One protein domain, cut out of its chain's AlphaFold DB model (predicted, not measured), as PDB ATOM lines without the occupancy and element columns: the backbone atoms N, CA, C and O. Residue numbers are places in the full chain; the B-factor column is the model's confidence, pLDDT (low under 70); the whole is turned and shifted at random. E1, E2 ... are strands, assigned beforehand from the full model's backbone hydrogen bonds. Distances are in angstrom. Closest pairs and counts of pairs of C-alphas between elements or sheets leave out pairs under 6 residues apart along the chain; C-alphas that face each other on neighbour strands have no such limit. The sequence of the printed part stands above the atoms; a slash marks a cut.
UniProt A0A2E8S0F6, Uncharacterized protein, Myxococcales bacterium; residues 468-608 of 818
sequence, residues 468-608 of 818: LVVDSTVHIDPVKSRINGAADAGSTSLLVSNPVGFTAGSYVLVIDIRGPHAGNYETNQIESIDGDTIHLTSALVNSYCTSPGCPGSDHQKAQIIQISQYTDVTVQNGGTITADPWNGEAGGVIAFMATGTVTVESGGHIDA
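Overview. This is residues 468 to 608 of the 818 residues of an uncharacterized protein of Myxococcales bacterium (UniProt A0A2E8S0F6). One half is a coil of stacked turns, with E1, E9 and E12 as one wall, E2, E10 and E13 as a second and E8 and E11 side by side in a third; the other half is a strongly twisted, loosely rolled head formed by E3 to E7 and residues 557 to 563 of E8. E8 runs from the head into the turns and joins the two. The printed part has 141 residues, with no named helix and 13 strands, E1 to E13 along the chain; the class is all strand, though under half of the residues, 63, are in named elements. Sheets E1 E9 E12 and E2 E10 E13, in those orders, are parallel; the third is branched and mixed. The whole is compact, with a radius of gyration of the C-alphas of 15.8 A, yet elongated, spanning 49 by 29 by 23 A.

Arrangement. E1, residues 468 to 470, is parallel to E9, residues 569 to 571, with N 570 and O 468 2.8 A apart. E2, residues 473 to 475, is parallel to E10, residues 576 to 578, with N 474 and O 576 2.8 A apart. E3, residues 480 to 482, is antiparallel to E8, residues 557 to 566, with N 481 and O 560 2.8 A apart. E4, residues 493 to 495, is antiparallel to E7, residues 533 to 536, with N 534 and O 494 2.8 A apart. E5, residues 507 to 514, has E8 on one side, with N 509 and O 561 2.8 A apart, and E6, residues 521 to 530, on the other, with N 508 and O 524 2.8 A apart. E6 bends by 77 degrees at residue 527, and its N 527 is 2.8 A from O 535 of E7. E5, E6 and E7 form a meander, each strand the antiparallel neighbour of the one before, in two hairpins; E4 to E7 and E5 to E8 are Greek keys, a meander of three with the first strand of the four beside the fourth. E8 runs on into E9 at 99 degrees. E11, residues 589 to 594, is parallel to E8, with N 593 and O 564 2.9 A apart. E12, residues 597 to 600, is parallel to E9, with N 599 and O 569 2.8 A apart. E13, residues 605 to 607, is parallel to E10, with N 577 and O 605 2.8 A apart.

Along the chain. E1 begins at C-alpha 468 (30.062, -25.062, -26.059). E5 is 22.2 A long, E6 23.2 A, E8 28.4 A and E11 16.6 A. E8 begins at C-alpha 557 (53.023, -36.206, -9.140), and E13 ends at C-alpha 607 (43.802, -32.449, -29.789).

Size, cuts and confidence. The C-alphas farthest apart, those of Gly 549 and Ser 602, are 49.3 A apart. The printed part has no cut. The links E4 to E5 and E7 to E8 are long, and residues 547 to 554 in the latter have pLDDT under 70.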
ATOM      1  N   LEU A 468      28.760 -25.507 -25.565       98.19
ATOM      2  CA  LEU A 468      30.062 -25.062 -26.059       98.19
ATOM      3  C   LEU A 468      30.123 -25.166 -27.586       98.19
ATOM      4  O   LEU A 468      29.963 -26.243 -28.153       98.19
ATOM      5  N   VAL A 469      30.443 -24.054 -28.252       98.00
ATOM      6  CA  VAL A 469      30.746 -24.014 -29.691       98.00
ATOM      7  C   VAL A 469      32.177 -23.522 -29.876       98.00
ATOM      8  O   VAL A 469      32.527 -22.450 -29.383       98.00
ATOM      9  N   VAL A 470      33.003 -24.306 -30.568       98.00
ATOM     10  CA  VAL A 470      34.444 -24.066 -30.718       98.00
ATOM     11  C   VAL A 470      34.780 -23.795 -32.182       98.00
ATOM     12  O   VAL A 470      34.702 -24.696 -33.010       98.00
ATOM     13  N   ASP A 471      35.186 -22.561 -32.485       96.31
ATOM     14  CA  ASP A 471      35.606 -22.083 -33.816       96.31
ATOM     15  C   ASP A 471      37.094 -21.674 -33.873       96.31
ATOM     16  O   ASP A 471      37.611 -21.235 -34.903       96.31
ATOM     17  N   SER A 472      37.785 -21.796 -32.740       96.62
ATOM     18  CA  SER A 472      39.186 -21.445 -32.522       96.62
ATOM     19  C   SER A 472      39.781 -22.323 -31.414       96.62
ATOM     20  O   SER A 472      39.109 -23.212 -30.894       96.62
ATOM     21  N   THR A 473      41.057 -22.139 -31.063       97.81
ATOM     22  CA  THR A 473      41.694 -22.938 -30.005       97.81
ATOM     23  C   THR A 473      41.166 -22.567 -28.615       97.81
ATOM     24  O   THR A 473      41.270 -21.415 -28.195       97.81
ATOM     25  N   VAL A 474      40.672 -23.561 -27.877       98.00
ATOM     26  CA  VAL A 474      40.172 -23.458 -26.501       98.00
ATOM     27  C   VAL A 474      40.916 -24.458 -25.620       98.00
ATOM     28  O   VAL A 474      40.958 -25.648 -25.923       98.00
ATOM     29  N   HIS A 475      41.479 -23.975 -24.511       97.06
ATOM     30  CA  HIS A 475      42.043 -24.825 -23.461       97.06
ATOM     31  C   HIS A 475      40.947 -25.191 -22.456       97.06
ATOM     32  O   HIS A 475      40.356 -24.291 -21.857       97.06
ATOM     33  N   ILE A 476      40.680 -26.488 -22.275       95.19
ATOM     34  CA  ILE A 476      39.603 -26.988 -21.400       95.19
ATOM     35  C   ILE A 476      40.045 -27.231 -19.952       95.19
ATOM     36  O   ILE A 476      39.227 -27.512 -19.085       95.19
ATOM     37  N   ASP A 477      41.336 -27.079 -19.661       94.88
ATOM     38  CA  ASP A 477      41.925 -27.276 -18.339       94.88
ATOM     39  C   ASP A 477      42.368 -25.962 -17.642       94.88
ATOM     40  O   ASP A 477      43.411 -25.947 -16.974       94.88
ATOM     41  N   PRO A 478      41.640 -24.825 -17.750       93.56
ATOM     42  CA  PRO A 478      42.116 -23.551 -17.210       93.56
ATOM     43  C   PRO A 478      42.187 -23.548 -15.675       93.56
ATOM     44  O   PRO A 478      42.945 -22.769 -15.096       93.56
ATOM     45  N   VAL A 479      41.425 -24.425 -15.014       97.44
ATOM     46  CA  VAL A 479      41.400 -24.592 -13.558       97.44
ATOM     47  C   VAL A 479      41.959 -25.966 -13.205       97.44
ATOM     48  O   VAL A 479      41.286 -26.992 -13.299       97.44
ATOM     49  N   LYS A 480      43.227 -25.978 -12.797       97.12
ATOM     50  CA  LYS A 480      43.955 -27.177 -12.383       97.12
ATOM     51  C   LYS A 480      45.004 -26.838 -11.337       97.12
ATOM     52  O   LYS A 480      45.512 -25.717 -11.280       97.12
ATOM     53  N   SER A 481      45.358 -27.817 -10.517       96.31
ATOM     54  CA  SER A 481      46.366 -27.645  -9.480       96.31
ATOM     55  C   SER A 481      47.096 -28.936  -9.174       96.31
ATOM     56  O   SER A 481      46.528 -30.024  -9.195       96.31
ATOM     57  N   ARG A 482      48.366 -28.806  -8.807       93.69
ATOM     58  CA  ARG A 482      49.126 -29.894  -8.203       93.69
ATOM     59  C   ARG A 482      48.588 -30.163  -6.794       93.69
ATOM     60  O   ARG A 482      48.538 -29.239  -5.974       93.69
ATOM     61  N   ILE A 483      48.324 -31.429  -6.476       93.00
ATOM     62  CA  ILE A 483      48.062 -31.874  -5.098       93.00
ATOM     63  C   ILE A 483      49.323 -31.626  -4.268       93.00
ATOM     64  O   ILE A 483      50.424 -31.904  -4.730       93.00
ATOM     65  N   ASN A 484      49.206 -31.088  -3.059       90.25
ATOM     66  CA  ASN A 484      50.321 -30.654  -2.221       90.25
ATOM     67  C   ASN A 484      50.333 -31.370  -0.870       90.25
ATOM     68  O   ASN A 484      50.046 -30.771   0.159       90.25
ATOM     69  N   GLY A 485      50.664 -32.659  -0.854       85.88
ATOM     70  CA  GLY A 485      50.597 -33.450   0.373       85.88
ATOM     71  C   GLY A 485      50.356 -34.921   0.093       85.88
ATOM     72  O   GLY A 485      50.743 -35.423  -0.960       85.88
ATOM     73  N   ALA A 486      49.723 -35.589   1.049       85.75
ATOM     74  CA  ALA A 486      49.149 -36.915   0.891       85.75
ATOM     75  C   ALA A 486      47.648 -36.829   1.180       85.75
ATOM     76  O   ALA A 486      47.237 -36.154   2.126       85.75
ATOM     77  N   ALA A 487      46.856 -37.513   0.368       89.62
ATOM     78  CA  ALA A 487      45.450 -37.768   0.592       89.62
ATOM     79  C   ALA A 487      45.231 -39.265   0.412       89.62
ATOM     80  O   ALA A 487      45.317 -39.787  -0.699       89.62
ATOM     81  N   ASP A 488      45.031 -39.955   1.528       89.69
ATOM     82  CA  ASP A 488      44.835 -41.398   1.536       89.69
ATOM     83  C   ASP A 488      43.417 -41.755   1.077       89.69
ATOM     84  O   ASP A 488      42.479 -40.962   1.219       89.69
ATOM     85  N   ALA A 489      43.253 -42.983   0.588       91.75
ATOM     86  CA  ALA A 489      41.935 -43.553   0.342       91.75
ATOM     87  C   ALA A 489      41.068 -43.444   1.613       91.75
ATOM     88  O   ALA A 489      41.520 -43.736   2.724       91.75
ATOM     89  N   GLY A 490      39.822 -43.007   1.455       93.31
ATOM     90  CA  GLY A 490      38.903 -42.682   2.543       93.31
ATOM     91  C   GLY A 490      38.918 -41.209   2.977       93.31
ATOM     92  O   GLY A 490      38.036 -40.805   3.732       93.31
ATOM     93  N   SER A 491      39.880 -40.395   2.521       94.75
ATOM     94  CA  SER A 491      39.907 -38.950   2.793       94.75
ATOM     95  C   SER A 491      38.876 -38.196   1.950       94.75
ATOM     96  O   SER A 491      38.695 -38.502   0.777       94.75
ATOM     97  N   THR A 492      38.258 -37.161   2.518       96.06
ATOM     98  CA  THR A 492      37.439 -36.165   1.796       96.06
ATOM     99  C   THR A 492      38.154 -34.821   1.652       96.06
ATOM    100  O   THR A 492      37.560 -33.837   1.228       96.06
ATOM    101  N   SER A 493      39.428 -34.725   2.034       95.12
ATOM    102  CA  SER A 493      40.195 -33.478   1.972       95.12
ATOM    103  C   SER A 493      41.432 -33.629   1.098       95.12
ATOM    104  O   SER A 493      42.210 -34.572   1.258       95.12
ATOM    105  N   LEU A 494      41.622 -32.654   0.211       95.00
ATOM    106  CA  LEU A 494      42.743 -32.544  -0.714       95.00
ATOM    107  C   LEU A 494      43.432 -31.193  -0.532       95.00
ATOM    108  O   LEU A 494      42.864 -30.145  -0.828       95.00
ATOM    109  N   LEU A 495      44.683 -31.211  -0.076       94.81
ATOM    110  CA  LEU A 495      45.521 -30.015  -0.048       94.81
ATOM    111  C   LEU A 495      46.082 -29.771  -1.451       94.81
ATOM    112  O   LEU A 495      46.691 -30.672  -2.030       94.81
ATOM    113  N   VAL A 496      45.908 -28.570  -1.999       95.38
ATOM    114  CA  VAL A 496      46.387 -28.195  -3.338       95.38
ATOM    115  C   VAL A 496      47.418 -27.073  -3.271       95.38
ATOM    116  O   VAL A 496      47.567 -26.395  -2.262       95.38
ATOM    117  N   SER A 497      48.187 -26.891  -4.343       94.12
ATOM    118  CA  SER A 497      49.220 -25.841  -4.401       94.12
ATOM    119  C   SER A 497      48.643 -24.467  -4.771       94.12
ATOM    120  O   SER A 497      49.282 -23.444  -4.541       94.12
ATOM    121  N   ASN A 498      47.469 -24.456  -5.403       94.81
ATOM    122  CA  ASN A 498      46.747 -23.264  -5.831       94.81
ATOM    123  C   ASN A 498      45.247 -23.595  -5.981       94.81
ATOM    124  O   ASN A 498      44.917 -24.359  -6.890       94.81
ATOM    125  N   PRO A 499      44.358 -23.055  -5.132       95.69
ATOM    126  CA  PRO A 499      42.913 -23.280  -5.207       95.69
ATOM    127  C   PRO A 499      42.184 -22.281  -6.130       95.69
ATOM    128  O   PRO A 499      40.967 -22.346  -6.268       95.69
ATOM    129  N   VAL A 500      42.889 -21.318  -6.739       95.62
ATOM    130  CA  VAL A 500      42.263 -20.260  -7.550       95.62
ATOM    131  C   VAL A 500      41.511 -20.849  -8.743       95.62
ATOM    132  O   VAL A 500      42.068 -21.624  -9.516       95.62
ATOM    133  N   GLY A 501      40.263 -20.412  -8.919       94.50
ATOM    134  CA  GLY A 501      39.395 -20.810 -10.028       94.50
ATOM    135  C   GLY A 501      38.489 -21.998  -9.714       94.50
ATOM    136  O   GLY A 501      37.466 -22.131 -10.373       94.50
ATOM    137  N   PHE A 502      38.810 -22.799  -8.691       97.25
ATOM    138  CA  PHE A 502      37.924 -23.871  -8.249       97.25
ATOM    139  C   PHE A 502      36.661 -23.310  -7.596       97.25
ATOM    140  O   PHE A 502      36.710 -22.319  -6.859       97.25
ATOM    141  N   THR A 503      35.535 -23.972  -7.839       94.88
ATOM    142  CA  THR A 503      34.222 -23.575  -7.321       94.88
ATOM    143  C   THR A 503      33.529 -24.736  -6.613       94.88
ATOM    144  O   THR A 503      33.580 -25.876  -7.066       94.88
ATOM    145  N   ALA A 504      32.879 -24.451  -5.481       93.31
ATOM    146  CA  ALA A 504      32.029 -25.433  -4.808       93.31
ATOM    147  C   ALA A 504      30.875 -25.860  -5.730       93.31
ATOM    148  O   ALA A 504      30.329 -25.033  -6.457       93.31
ATOM    149  N   GLY A 505      30.537 -27.145  -5.701       87.31
ATOM    150  CA  GLY A 505      29.594 -27.800  -6.607       87.31
ATOM    151  C   GLY A 505      30.217 -28.319  -7.907       87.31
ATOM    152  O   GLY A 505      29.604 -29.150  -8.568       87.31
ATOM    153  N   SER A 506      31.432 -27.903  -8.280       90.19
ATOM    154  CA  SER A 506      32.052 -28.345  -9.536       90.19
ATOM    155  C   SER A 506      32.647 -29.747  -9.442       90.19
ATOM    156  O   SER A 506      33.196 -30.140  -8.408       90.19
ATOM    157  N   TYR A 507      32.587 -30.479 -10.555       91.56
ATOM    158  CA  TYR A 507      33.240 -31.777 -10.683       91.56
ATOM    159  C   TYR A 507      34.727 -31.617 -10.938       91.56
ATOM    160  O   TYR A 507      35.189 -30.663 -11.565       91.56
ATOM    161  N   VAL A 508      35.487 -32.585 -10.450       95.69
ATOM    162  CA  VAL A 508      36.936 -32.620 -10.567       95.69
ATOM    163  C   VAL A 508      37.412 -34.011 -10.947       95.69
ATOM    164  O   VAL A 508      36.863 -35.015 -10.498       95.69
ATOM    165  N   LEU A 509      38.470 -34.058 -11.747       96.56
ATOM    166  CA  LEU A 509      39.289 -35.238 -11.969       96.56
ATOM    167  C   LEU A 509      40.477 -35.170 -11.016       96.56
ATOM    168  O   LEU A 509      41.237 -34.200 -11.045       96.56
ATOM    169  N   VAL A 510      40.665 -36.211 -10.214       96.88
ATOM    170  CA  VAL A 510      41.861 -36.403  -9.392       96.88
ATOM    171  C   VAL A 510      42.670 -37.526 -10.023       96.88
ATOM    172  O   VAL A 510      42.165 -38.633 -10.192       96.88
ATOM    173  N   ILE A 511      43.913 -37.249 -10.411       96.25
ATOM    174  CA  ILE A 511      44.739 -38.201 -11.162       96.25
ATOM    175  C   ILE A 511      46.188 -38.188 -10.678       96.25
ATOM    176  O   ILE A 511      46.804 -37.127 -10.538       96.25
ATOM    177  N   ASP A 512      46.739 -39.379 -10.434       92.81
ATOM    178  CA  ASP A 512      48.173 -39.571 -10.243       92.81
ATOM    179  C   ASP A 512      48.809 -39.789 -11.613       92.81
ATOM    180  O   ASP A 512      48.483 -40.719 -12.351       92.81
ATOM    181  N   ILE A 513      49.685 -38.867 -11.978       91.50
ATOM    182  CA  ILE A 513      50.318 -38.832 -13.282       91.50
ATOM    183  C   ILE A 513      51.628 -39.597 -13.212       91.50
ATOM    184  O   ILE A 513      51.837 -40.492 -14.013       91.50
ATOM    185  N   ARG A 514      52.499 -39.310 -12.241       88.38
ATOM    186  CA  ARG A 514      53.840 -39.908 -12.179       88.38
ATOM    187  C   ARG A 514      54.096 -40.536 -10.821       88.38
ATOM    188  O   ARG A 514      53.796 -39.920  -9.811       88.38
ATOM    189  N   GLY A 515      54.764 -41.683 -10.794       84.56
ATOM    190  CA  GLY A 515      55.181 -42.419  -9.606       84.56
ATOM    191  C   GLY A 515      54.521 -43.801  -9.497       84.56
ATOM    192  O   GLY A 515      53.907 -44.275 -10.447       84.56
ATOM    193  N   PRO A 516      54.636 -44.472  -8.337       81.06
ATOM    194  CA  PRO A 516      54.157 -45.847  -8.156       81.06
ATOM    195  C   PRO A 516      52.646 -46.045  -8.321       81.06
ATOM    196  O   PRO A 516      52.212 -47.165  -8.570       81.06
ATOM    197  N   HIS A 517      51.850 -44.985  -8.149       84.94
ATOM    198  CA  HIS A 517      50.395 -45.013  -8.337       84.94
ATOM    199  C   HIS A 517      49.955 -44.305  -9.622       84.94
ATOM    200  O   HIS A 517      48.759 -44.075  -9.799       84.94
ATOM    201  N   ALA A 518      50.902 -43.942 -10.497       89.19
ATOM    202  CA  ALA A 518      50.594 -43.351 -11.788       89.19
ATOM    203  C   ALA A 518      49.518 -44.168 -12.504       89.19
ATOM    204  O   ALA A 518      49.519 -45.400 -12.459       89.19
ATOM    205  N   GLY A 519      48.600 -43.465 -13.148       92.00
ATOM    206  CA  GLY A 519      47.460 -44.065 -13.816       92.00
ATOM    207  C   GLY A 519      46.208 -44.160 -12.956       92.00
ATOM    208  O   GLY A 519      45.122 -44.255 -13.519       92.00
ATOM    209  N   ASN A 520      46.303 -44.084 -11.626       93.88
ATOM    210  CA  ASN A 520      45.113 -44.043 -10.779       93.88
ATOM    211  C   ASN A 520      44.376 -42.713 -10.958       93.88
ATOM    212  O   ASN A 520      44.971 -41.638 -10.835       93.88
ATOM    213  N   TYR A 521      43.072 -42.784 -11.205       95.62
ATOM    214  CA  TYR A 521      42.224 -41.617 -11.392       95.62
ATOM    215  C   TYR A 521      40.810 -41.868 -10.868       95.62
ATOM    216  O   TYR A 521      40.339 -43.005 -10.845       95.62
ATOM    217  N   GLU A 522      40.135 -40.801 -10.459       94.19
ATOM    218  CA  GLU A 522      38.722 -40.826 -10.091       94.19
ATOM    219  C   GLU A 522      38.090 -39.443 -10.259       94.19
ATOM    220  O   GLU A 522      38.788 -38.421 -10.271       94.19
ATOM    221  N   THR A 523      36.767 -39.410 -10.405       92.81
ATOM    222  CA  THR A 523      35.983 -38.175 -10.406       92.81
ATOM    223  C   THR A 523      35.348 -37.945  -9.042       92.81
ATOM    224  O   THR A 523      35.013 -38.886  -8.324       92.81
ATOM    225  N   ASN A 524      35.192 -36.680  -8.664       92.88
ATOM    226  CA  ASN A 524      34.538 -36.282  -7.419       92.88
ATOM    227  C   ASN A 524      33.926 -34.882  -7.579       92.88
ATOM    228  O   ASN A 524      34.125 -34.244  -8.613       92.88
ATOM    229  N   GLN A 525      33.211 -34.388  -6.571       91.81
ATOM    230  CA  GLN A 525      32.638 -33.043  -6.559       91.81
ATOM    231  C   GLN A 525      33.196 -32.240  -5.384       91.81
ATOM    232  O   GLN A 525      33.395 -32.767  -4.289       91.81
ATOM    233  N   ILE A 526      33.445 -30.951  -5.606       95.06
ATOM    234  CA  ILE A 526      33.874 -30.034  -4.551       95.06
ATOM    235  C   ILE A 526      32.674 -29.693  -3.664       95.06
ATOM    236  O   ILE A 526      31.726 -29.065  -4.117       95.06
ATOM    237  N   GLU A 527      32.736 -30.037  -2.382       94.75
ATOM    238  CA  GLU A 527      31.770 -29.593  -1.374       94.75
ATOM    239  C   GLU A 527      32.053 -28.143  -0.959       94.75
ATOM    240  O   GLU A 527      31.169 -27.287  -0.947       94.75
ATOM    241  N   SER A 528      33.304 -27.853  -0.602       96.25
ATOM    242  CA  SER A 528      33.726 -26.531  -0.143       96.25
ATOM    243  C   SER A 528      35.232 -26.328  -0.307       96.25
ATOM    244  O   SER A 528      35.987 -27.269  -0.553       96.25
ATOM    245  N   ILE A 529      35.678 -25.076  -0.196       97.94
ATOM    246  CA  ILE A 529      37.087 -24.693  -0.320       97.94
ATOM    247  C   ILE A 529      37.451 -23.848   0.904       97.94
ATOM    248  O   ILE A 529      36.847 -22.797   1.123       97.94
ATOM    249  N   ASP A 530      38.433 -24.300   1.687       96.62
ATOM    250  CA  ASP A 530      38.967 -23.588   2.856       96.62
ATOM    251  C   ASP A 530      40.481 -23.379   2.709       96.62
ATOM    252  O   ASP A 530      41.295 -24.298   2.855       96.62
ATOM    253  N   GLY A 531      40.871 -22.148   2.369       95.44
ATOM    254  CA  GLY A 531      42.251 -21.826   2.013       95.44
ATOM    255  C   GLY A 531      42.736 -22.688   0.844       95.44
ATOM    256  O   GLY A 531      42.106 -22.713  -0.207       95.44
ATOM    257  N   ASP A 532      43.843 -23.404   1.048       96.06
ATOM    258  CA  ASP A 532      44.432 -24.319   0.059       96.06
ATOM    259  C   ASP A 532      43.822 -25.736   0.104       96.06
ATOM    260  O   ASP A 532      44.298 -26.638  -0.589       96.06
ATOM    261  N   THR A 533      42.797 -25.967   0.930       97.00
ATOM    262  CA  THR A 533      42.154 -27.279   1.083       97.00
ATOM    263  C   THR A 533      40.843 -27.326   0.310       97.00
ATOM    264  O   THR A 533      39.942 -26.521   0.543       97.00
ATOM    265  N   ILE A 534      40.726 -28.300  -0.587       97.94
ATOM    266  CA  ILE A 534      39.485 -28.664  -1.269       97.94
ATOM    267  C   ILE A 534      38.829 -29.795  -0.474       97.94
ATOM    268  O   ILE A 534      39.440 -30.845  -0.257       97.94
ATOM    269  N   HIS A 535      37.593 -29.571  -0.034       97.12
ATOM    270  CA  HIS A 535      36.743 -30.585   0.581       97.12
ATOM    271  C   HIS A 535      35.860 -31.214  -0.494       97.12
ATOM    272  O   HIS A 535      35.230 -30.504  -1.276       97.12
ATOM    273  N   LEU A 536      35.849 -32.539  -0.543       95.94
ATOM    274  CA  LEU A 536      35.121 -33.352  -1.506       95.94
ATOM    275  C   LEU A 536      33.850 -33.918  -0.879       95.94
ATOM    276  O   LEU A 536      33.844 -34.257   0.305       95.94
ATOM    277  N   THR A 537      32.805 -34.085  -1.685       91.81
ATOM    278  CA  THR A 537      31.538 -34.675  -1.226       91.81
ATOM    279  C   THR A 537      31.670 -36.169  -0.929       91.81
ATOM    280  O   THR A 537      31.049 -36.672   0.006       91.81
ATOM    281  N   SER A 538      32.505 -36.882  -1.693       90.12
ATOM    282  CA  SER A 538      32.758 -38.316  -1.522       90.12
ATOM    283  C   SER A 538      34.187 -38.590  -1.066       90.12
ATOM    284  O   SER A 538      35.125 -37.879  -1.429       90.12
ATOM    285  N   ALA A 539      34.366 -39.647  -0.274       93.31
ATOM    286  CA  ALA A 539      35.688 -40.103   0.132       93.31
ATOM    287  C   ALA A 539      36.457 -40.685  -1.062       93.31
ATOM    288  O   ALA A 539      35.881 -41.413  -1.869       93.31
ATOM    289  N   LEU A 540      37.755 -40.394  -1.142       93.81
ATOM    290  CA  LEU A 540      38.619 -40.877  -2.217       93.81
ATOM    291  C   LEU A 540      38.728 -42.407  -2.205       93.81
ATOM    292  O   LEU A 540      38.901 -43.013  -1.145       93.81
ATOM    293  N   VAL A 541      38.688 -43.032  -3.376       93.38
ATOM    294  CA  VAL A 541      38.911 -44.478  -3.537       93.38
ATOM    295  C   VAL A 541      40.407 -44.782  -3.581       93.38
ATOM    296  O   VAL A 541      40.865 -45.766  -2.994       93.38
ATOM    297  N   ASN A 542      41.180 -43.927  -4.247       91.94
ATOM    298  CA  ASN A 542      42.622 -44.052  -4.390       91.94
ATOM    299  C   ASN A 542      43.374 -43.139  -3.418       91.94
ATOM    300  O   ASN A 542      42.839 -42.188  -2.854       91.94
ATOM    301  N   SER A 543      44.660 -43.436  -3.229       89.94
ATOM    302  CA  SER A 543      45.567 -42.570  -2.472       89.94
ATOM    303  C   SER A 543      46.409 -41.727  -3.424       89.94
ATOM    304  O   SER A 543      47.109 -42.270  -4.280       89.94
ATOM    305  N   TYR A 544      46.395 -40.413  -3.226       90.44
ATOM    306  CA  TYR A 544      47.134 -39.441  -4.025       90.44
ATOM    307  C   TYR A 544      48.203 -38.781  -3.175       90.44
ATOM    308  O   TYR A 544      47.923 -38.260  -2.096       90.44
ATOM    309  N   CYS A 545      49.448 -38.774  -3.646       79.50
ATOM    310  CA  CYS A 545      50.527 -38.166  -2.884       79.50
ATOM    311  C   CYS A 545      51.582 -37.499  -3.755       79.50
ATOM    312  O   CYS A 545      51.955 -37.987  -4.813       79.50
ATOM    313  N   THR A 546      52.101 -36.371  -3.276       79.69
ATOM    314  CA  THR A 546      53.148 -35.583  -3.939       79.69
ATOM    315  C   THR A 546      54.231 -35.083  -2.978       79.69
ATOM    316  O   THR A 546      55.108 -34.315  -3.389       79.69
ATOM    317  N   SER A 547      54.164 -35.467  -1.695       67.12
ATOM    318  CA  SER A 547      55.040 -34.965  -0.628       67.12
ATOM    319  C   SER A 547      56.115 -35.975  -0.183       67.12
ATOM    320  O   SER A 547      55.888 -37.187  -0.258       67.12
ATOM    321  N   PRO A 548      57.282 -35.506   0.312       54.16
ATOM    322  CA  PRO A 548      58.304 -36.374   0.899       54.16
ATOM    323  C   PRO A 548      57.753 -37.062   2.158       54.16
ATOM    324  O   PRO A 548      57.522 -36.404   3.171       54.16
ATOM    325  N   GLY A 549      57.517 -38.375   2.095       56.28
ATOM    326  CA  GLY A 549      56.863 -39.134   3.174       56.28
ATOM    327  C   GLY A 549      55.990 -40.298   2.700       56.28
ATOM    328  O   GLY A 549      55.727 -41.214   3.477       56.28
ATOM    329  N   CYS A 550      55.602 -40.308   1.426       62.84
ATOM    330  CA  CYS A 550      54.917 -41.440   0.804       62.84
ATOM    331  C   CYS A 550      55.908 -42.521   0.331       62.84
ATOM    332  O   CYS A 550      57.054 -42.203  -0.004       62.84
ATOM    333  N   PRO A 551      55.525 -43.810   0.297       54.31
ATOM    334  CA  PRO A 551      56.391 -44.858  -0.236       54.31
ATOM    335  C   PRO A 551      56.776 -44.551  -1.698       54.31
ATOM    336  O   PRO A 551      55.912 -44.516  -2.564       54.31
ATOM    337  N   GLY A 552      58.062 -44.303  -1.985       57.38
ATOM    338  CA  GLY A 552      58.539 -43.943  -3.337       57.38
ATOM    339  C   GLY A 552      58.501 -42.441  -3.691       57.38
ATOM    340  O   GLY A 552      58.551 -42.093  -4.869       57.38
ATOM    341  N   SER A 553      58.436 -41.554  -2.691       53.53
ATOM    342  CA  SER A 553      58.098 -40.118  -2.784       53.53
ATOM    343  C   SER A 553      58.966 -39.178  -3.635       53.53
ATOM    344  O   SER A 553      58.620 -38.003  -3.746       53.53
ATOM    345  N   ASP A 554      60.070 -39.611  -4.238       58.19
ATOM    346  CA  ASP A 554      60.983 -38.661  -4.900       58.19
ATOM    347  C   ASP A 554      60.478 -38.215  -6.286       58.19
ATOM    348  O   ASP A 554      60.913 -37.190  -6.816       58.19
ATOM    349  N   HIS A 555      59.503 -38.931  -6.860       71.00
ATOM    350  CA  HIS A 555      59.028 -38.680  -8.225       71.00
ATOM    351  C   HIS A 555      57.507 -38.589  -8.368       71.00
ATOM    352  O   HIS A 555      57.046 -38.326  -9.480       71.00
ATOM    353  N   GLN A 556      56.748 -38.699  -7.270       81.00
ATOM    354  CA  GLN A 556      55.291 -38.761  -7.330       81.00
ATOM    355  C   GLN A 556      54.653 -37.408  -7.693       81.00
ATOM    356  O   GLN A 556      55.086 -36.355  -7.191       81.00
ATOM    357  N   LYS A 557      53.689 -37.407  -8.618       88.94
ATOM    358  CA  LYS A 557      53.023 -36.206  -9.140       88.94
ATOM    359  C   LYS A 557      51.562 -36.503  -9.436       88.94
ATOM    360  O   LYS A 557      51.261 -37.192 -10.400       88.94
ATOM    361  N   ALA A 558      50.683 -35.889  -8.658       92.62
ATOM    362  CA  ALA A 558      49.247 -35.955  -8.832       92.62
ATOM    363  C   ALA A 558      48.664 -34.546  -8.972       92.62
ATOM    364  O   ALA A 558      49.162 -33.585  -8.369       92.62
ATOM    365  N   GLN A 559      47.606 -34.439  -9.763       95.81
ATOM    366  CA  GLN A 559      46.908 -33.191 -10.038       95.81
ATOM    367  C   GLN A 559      45.404 -33.355  -9.853       95.81
ATOM    368  O   GLN A 559      44.859 -34.456  -9.928       95.81
ATOM    369  N   ILE A 560      44.757 -32.225  -9.610       97.62
ATOM    370  CA  ILE A 560      43.313 -32.064  -9.628       97.62
ATOM    371  C   ILE A 560      42.959 -31.078 -10.737       97.62
ATOM    372  O   ILE A 560      43.604 -30.035 -10.871       97.62
ATOM    373  N   ILE A 561      41.963 -31.418 -11.546       97.94
ATOM    374  CA  ILE A 561      41.508 -30.626 -12.693       97.94
ATOM    375  C   ILE A 561      40.001 -30.458 -12.557       97.94
ATOM    376  O   ILE A 561      39.309 -31.447 -12.331       97.94
ATOM    377  N   GLN A 562      39.487 -29.234 -12.669       96.81
ATOM    378  CA  GLN A 562      38.043 -29.019 -12.728       96.81
ATOM    379  C   GLN A 562      37.512 -29.482 -14.086       96.81
ATOM    380  O   GLN A 562      38.055 -29.104 -15.120       96.81
ATOM    381  N   ILE A 563      36.470 -30.309 -14.069       95.56
ATOM    382  CA  ILE A 563      35.822 -30.853 -15.262       95.56
ATOM    383  C   ILE A 563      34.661 -29.929 -15.623       95.56
ATOM    384  O   ILE A 563      33.757 -29.734 -14.810       95.56
ATOM    385  N   SER A 564      34.680 -29.381 -16.836       94.56
ATOM    386  CA  SER A 564      33.537 -28.636 -17.370       94.56
ATOM    387  C   SER A 564      32.392 -29.568 -17.768       94.56
ATOM    388  O   SER A 564      32.626 -30.670 -18.270       94.56
ATOM    389  N   GLN A 565      31.161 -29.110 -17.551       92.88
ATOM    390  CA  GLN A 565      29.915 -29.852 -17.723       92.88
ATOM    391  C   GLN A 565      28.994 -29.121 -18.697       92.88
ATOM    392  O   GLN A 565      28.228 -28.237 -18.317       92.88
ATOM    393  N   TYR A 566      29.066 -29.486 -19.969       96.12
ATOM    394  CA  TYR A 566      28.298 -28.831 -21.022       96.12
ATOM    395  C   TYR A 566      26.926 -29.471 -21.225       96.12
ATOM    396  O   TYR A 566      26.692 -30.618 -20.850       96.12
ATOM    397  N   THR A 567      26.011 -28.748 -21.863       95.81
ATOM    398  CA  THR A 567      24.806 -29.373 -22.414       95.81
ATOM    399  C   THR A 567      25.152 -30.100 -23.707       95.81
ATOM    400  O   THR A 567      24.960 -31.302 -23.801       95.81
ATOM    401  N   ASP A 568      25.762 -29.397 -24.659       96.94
ATOM    402  CA  ASP A 568      26.229 -29.925 -25.942       96.94
ATOM    403  C   ASP A 568      27.604 -29.335 -26.258       96.94
ATOM    404  O   ASP A 568      27.908 -28.205 -25.862       96.94
ATOM    405  N   VAL A 569      28.426 -30.075 -26.999       98.31
ATOM    406  CA  VAL A 569      29.731 -29.602 -27.477       98.31
ATOM    407  C   VAL A 569      29.774 -29.720 -28.990       98.31
ATOM    408  O   VAL A 569      29.585 -30.799 -29.538       98.31
ATOM    409  N   THR A 570      30.060 -28.622 -29.684       97.88
ATOM    410  CA  THR A 570      30.254 -28.605 -31.137       97.88
ATOM    411  C   THR A 570      31.616 -28.015 -31.469       97.88
ATOM    412  O   THR A 570      31.855 -26.825 -31.258       97.88
ATOM    413  N   VAL A 571      32.509 -28.836 -32.018       98.12
ATOM    414  CA  VAL A 571      33.808 -28.390 -32.532       98.12
ATOM    415  C   VAL A 571      33.690 -28.192 -34.034       98.12
ATOM    416  O   VAL A 571      33.599 -29.156 -34.791       98.12
ATOM    417  N   GLN A 572      33.657 -26.932 -34.453       97.00
ATOM    418  CA  GLN A 572      33.478 -26.542 -35.845       97.00
ATOM    419  C   GLN A 572      34.793 -26.629 -36.620       97.00
ATOM    420  O   GLN A 572      35.878 -26.759 -36.050       97.00
ATOM    421  N   ASN A 573      34.707 -26.505 -37.943       95.62
ATOM    422  CA  ASN A 573      35.882 -26.403 -38.806       95.62
ATOM    423  C   ASN A 573      36.827 -25.265 -38.359       95.62
ATOM    424  O   ASN A 573      36.419 -24.106 -38.286       95.62
ATOM    425  N   GLY A 574      38.092 -25.599 -38.086       93.25
ATOM    426  CA  GLY A 574      39.108 -24.673 -37.579       93.25
ATOM    427  C   GLY A 574      39.107 -24.503 -36.055       93.25
ATOM    428  O   GLY A 574      40.032 -23.894 -35.516       93.25
ATOM    429  N   GLY A 575      38.115 -25.067 -35.361       98.06
ATOM    430  CA  GLY A 575      38.061 -25.146 -33.909       98.06
ATOM    431  C   GLY A 575      38.978 -26.230 -33.351       98.06
ATOM    432  O   GLY A 575      39.175 -27.286 -33.958       98.06
ATOM    433  N   THR A 576      39.555 -25.984 -32.176       98.44
ATOM    434  CA  THR A 576      40.390 -26.978 -31.490       98.44
ATOM    435  C   THR A 576      40.161 -26.928 -29.989       98.44
ATOM    436  O   THR A 576      40.450 -25.916 -29.361       98.44
ATOM    437  N   ILE A 577      39.690 -28.023 -29.402       98.69
ATOM    438  CA  ILE A 577      39.741 -28.233 -27.953       98.69
ATOM    439  C   ILE A 577      41.098 -28.848 -27.621       98.69
ATOM    440  O   ILE A 577      41.481 -29.856 -28.209       98.69
ATOM    441  N   THR A 578      41.819 -28.253 -26.680       98.56
ATOM    442  CA  THR A 578      43.126 -28.736 -26.225       98.56
ATOM    443  C   THR A 578      43.311 -28.505 -24.720       98.56
ATOM    444  O   THR A 578      42.382 -28.080 -24.028       98.56
ATOM    445  N   ALA A 579      44.496 -28.807 -24.197       98.00
ATOM    446  CA  ALA A 579      44.889 -28.565 -22.813       98.00
ATOM    447  C   ALA A 579      46.304 -27.976 -22.743       98.00
ATOM    448  O   ALA A 579      47.059 -28.000 -23.718       98.00
ATOM    449  N   ASP A 580      46.697 -27.458 -21.581       98.00
ATOM    450  CA  ASP A 580      48.099 -27.104 -21.368       98.00
ATOM    451  C   ASP A 580      48.982 -28.367 -21.383       98.00
ATOM    452  O   ASP A 580      48.622 -29.370 -20.760       98.00
ATOM    453  N   PRO A 581      50.168 -28.343 -22.021       97.44
ATOM    454  CA  PRO A 581      51.092 -29.473 -21.991       97.44
ATOM    455  C   PRO A 581      51.550 -29.820 -20.572       97.44
ATOM    456  O   PRO A 581      51.709 -28.939 -19.720       97.44
ATOM    457  N   TRP A 582      51.869 -31.094 -20.337       95.94
ATOM    458  CA  TRP A 582      52.490 -31.538 -19.093       95.94
ATOM    459  C   TRP A 582      53.789 -30.770 -18.807       95.94
ATOM    460  O   TRP A 582      54.791 -30.875 -19.521       95.94
ATOM    461  N   ASN A 583      53.799 -30.019 -17.706       92.38
ATOM    462  CA  ASN A 583      54.942 -29.188 -17.319       92.38
ATOM    463  C   ASN A 583      55.840 -29.830 -16.244       92.38
ATOM    464  O   ASN A 583      56.842 -29.239 -15.830       92.38
ATOM    465  N   GLY A 584      55.516 -31.049 -15.805       89.31
ATOM    466  CA  GLY A 584      56.193 -31.746 -14.707       89.31
ATOM    467  C   GLY A 584      55.482 -31.673 -13.356       89.31
ATOM    468  O   GLY A 584      55.884 -32.402 -12.450       89.31
ATOM    469  N   GLU A 585      54.459 -30.827 -13.229       88.94
ATOM    470  CA  GLU A 585      53.620 -30.689 -12.033       88.94
ATOM    471  C   GLU A 585      52.118 -30.830 -12.343       88.94
ATOM    472  O   GLU A 585      51.406 -31.447 -11.554       88.94
ATOM    473  N   ALA A 586      51.641 -30.278 -13.466       93.62
ATOM    474  CA  ALA A 586      50.250 -30.354 -13.934       93.62
ATOM    475  C   ALA A 586      50.160 -30.217 -15.473       93.62
ATOM    476  O   ALA A 586      51.141 -29.838 -16.123       93.62
ATOM    477  N   GLY A 587      48.981 -30.493 -16.042       96.31
ATOM    478  CA  GLY A 587      48.685 -30.430 -17.483       96.31
ATOM    479  C   GLY A 587      48.627 -31.804 -18.157       96.31
ATOM    480  O   GLY A 587      48.744 -32.836 -17.494       96.31
ATOM    481  N   GLY A 588      48.447 -31.807 -19.477       97.44
ATOM    482  CA  GLY A 588      48.447 -32.996 -20.331       97.44
ATOM    483  C   GLY A 588      47.122 -33.756 -20.390       97.44
ATOM    484  O   GLY A 588      47.105 -34.888 -20.869       97.44
ATOM    485  N   VAL A 589      46.027 -33.169 -19.893       98.50
ATOM    486  CA  VAL A 589      44.729 -33.846 -19.758       98.50
ATOM    487  C   VAL A 589      43.595 -32.962 -20.269       98.50
ATOM    488  O   VAL A 589      43.387 -31.859 -19.776       98.50
ATOM    489  N   ILE A 590      42.835 -33.492 -21.221       98.50
ATOM    490  CA  ILE A 590      41.552 -32.976 -21.693       98.50
ATOM    491  C   ILE A 590      40.472 -33.834 -21.031       98.50
ATOM    492  O   ILE A 590      40.418 -35.039 -21.271       98.50
ATOM    493  N   ALA A 591      39.625 -33.238 -20.197       97.25
ATOM    494  CA  ALA A 591      38.509 -33.935 -19.567       97.25
ATOM    495  C   ALA A 591      37.289 -33.017 -19.490       97.25
ATOM    496  O   ALA A 591      37.372 -31.928 -18.923       97.25
ATOM    497  N   PHE A 592      36.164 -33.456 -20.048       97.19
ATOM    498  CA  PHE A 592      34.890 -32.746 -19.952       97.19
ATOM    499  C   PHE A 592      33.710 -33.721 -20.005       97.19
ATOM    500  O   PHE A 592      33.834 -34.862 -20.464       97.19
ATOM    501  N   MET A 593      32.568 -33.249 -19.520       95.06
ATOM    502  CA  MET A 593      31.286 -33.944 -19.536       95.06
ATOM    503  C   MET A 593      30.302 -33.191 -20.435       95.06
ATOM    504  O   MET A 593      30.391 -31.966 -20.557       95.06
ATOM    505  N   ALA A 594      29.364 -33.906 -21.054       95.19
ATOM    506  CA  ALA A 594      28.223 -33.305 -21.731       95.19
ATOM    507  C   ALA A 594      26.945 -34.116 -21.494       95.19
ATOM    508  O   ALA A 594      26.946 -35.334 -21.666       95.19
ATOM    509  N   THR A 595      25.840 -33.449 -21.156       93.56
ATOM    510  CA  THR A 595      24.542 -34.120 -20.949       93.56
ATOM    511  C   THR A 595      23.860 -34.529 -22.256       93.56
ATOM    512  O   THR A 595      22.944 -35.345 -22.243       93.56
ATOM    513  N   GLY A 596      24.257 -33.910 -23.367       93.31
ATOM    514  CA  GLY A 596      23.742 -34.098 -24.719       93.31
ATOM    515  C   GLY A 596      24.814 -34.647 -25.657       93.31
ATOM    516  O   GLY A 596      25.484 -35.630 -25.337       93.31
ATOM    517  N   THR A 597      24.963 -34.047 -26.836       94.50
ATOM    518  CA  THR A 597      25.837 -34.589 -27.888       94.50
ATOM    519  C   THR A 597      27.174 -33.854 -27.964       94.50
ATOM    520  O   THR A 597      27.241 -32.625 -27.891       94.50
ATOM    521  N   VAL A 598      28.255 -34.613 -28.159       96.88
ATOM    522  CA  VAL A 598      29.575 -34.087 -28.542       96.88
ATOM    523  C   VAL A 598      29.785 -34.316 -30.035       96.88
ATOM    524  O   VAL A 598      30.032 -35.444 -30.446       96.88
ATOM    525  N   THR A 599      29.737 -33.259 -30.841       95.94
ATOM    526  CA  THR A 599      29.935 -33.314 -32.296       95.94
ATOM    527  C   THR A 599      31.250 -32.651 -32.688       95.94
ATOM    528  O   THR A 599      31.493 -31.482 -32.385       95.94
ATOM    529  N   VAL A 600      32.096 -33.384 -33.412       96.25
ATOM    530  CA  VAL A 600      33.319 -32.859 -34.028       96.25
ATOM    531  C   VAL A 600      33.117 -32.820 -35.540       96.25
ATOM    532  O   VAL A 600      33.122 -33.848 -36.220       96.25
ATOM    533  N   GLU A 601      32.902 -31.619 -36.073       94.88
ATOM    534  CA  GLU A 601      32.704 -31.406 -37.503       94.88
ATOM    535  C   GLU A 601      33.992 -31.682 -38.296       94.88
ATOM    536  O   GLU A 601      35.107 -31.693 -37.770       94.88
ATOM    537  N   SER A 602      33.861 -31.860 -39.612       93.88
ATOM    538  CA  SER A 602      35.024 -31.995 -40.494       93.88
ATOM    539  C   SER A 602      35.923 -30.751 -40.414       93.88
ATOM    540  O   SER A 602      35.492 -29.641 -40.729       93.88
ATOM    541  N   GLY A 603      37.180 -30.951 -40.004       91.12
ATOM    542  CA  GLY A 603      38.156 -29.881 -39.760       91.12
ATOM    543  C   GLY A 603      38.147 -29.314 -38.333       91.12
ATOM    544  O   GLY A 603      38.920 -28.398 -38.061       91.12
ATOM    545  N   GLY A 604      37.281 -29.816 -37.448       97.25
ATOM    546  CA  GLY A 604      37.347 -29.587 -36.006       97.25
ATOM    547  C   GLY A 604      38.220 -30.634 -35.312       97.25
ATOM    548  O   GLY A 604      38.323 -31.773 -35.778       97.25
ATOM    549  N   HIS A 605      38.855 -30.254 -34.199       97.38
ATOM    550  CA  HIS A 605      39.804 -31.114 -33.489       97.38
ATOM    551  C   HIS A 605      39.613 -31.125 -31.967       97.38
ATOM    552  O   HIS A 605      39.407 -30.087 -31.343       97.38
ATOM    553  N   ILE A 606      39.738 -32.304 -31.360       98.50
ATOM    554  CA  ILE A 606      40.010 -32.474 -29.928       98.50
ATOM    555  C   ILE A 606      41.416 -33.068 -29.847       98.50
ATOM    556  O   ILE A 606      41.612 -34.242 -30.157       98.50
ATOM    557  N   ASP A 607      42.385 -32.225 -29.504       98.12
ATOM    558  CA  ASP A 607      43.802 -32.449 -29.789       98.12
ATOM    559  C   ASP A 607      44.648 -32.440 -28.509       98.12
ATOM    560  O   ASP A 607      44.834 -31.401 -27.862       98.12
ATOM    561  N   ALA A 608      45.173 -33.618 -28.169       98.50
ATOM    562  CA  ALA A 608      46.149 -33.842 -27.112       98.50
ATOM    563  C   ALA A 608      47.532 -34.267 -27.647       98.50
ATOM    564  O   ALA A 608      48.317 -34.896 -26.925       98.50
TER     565      ALA A 608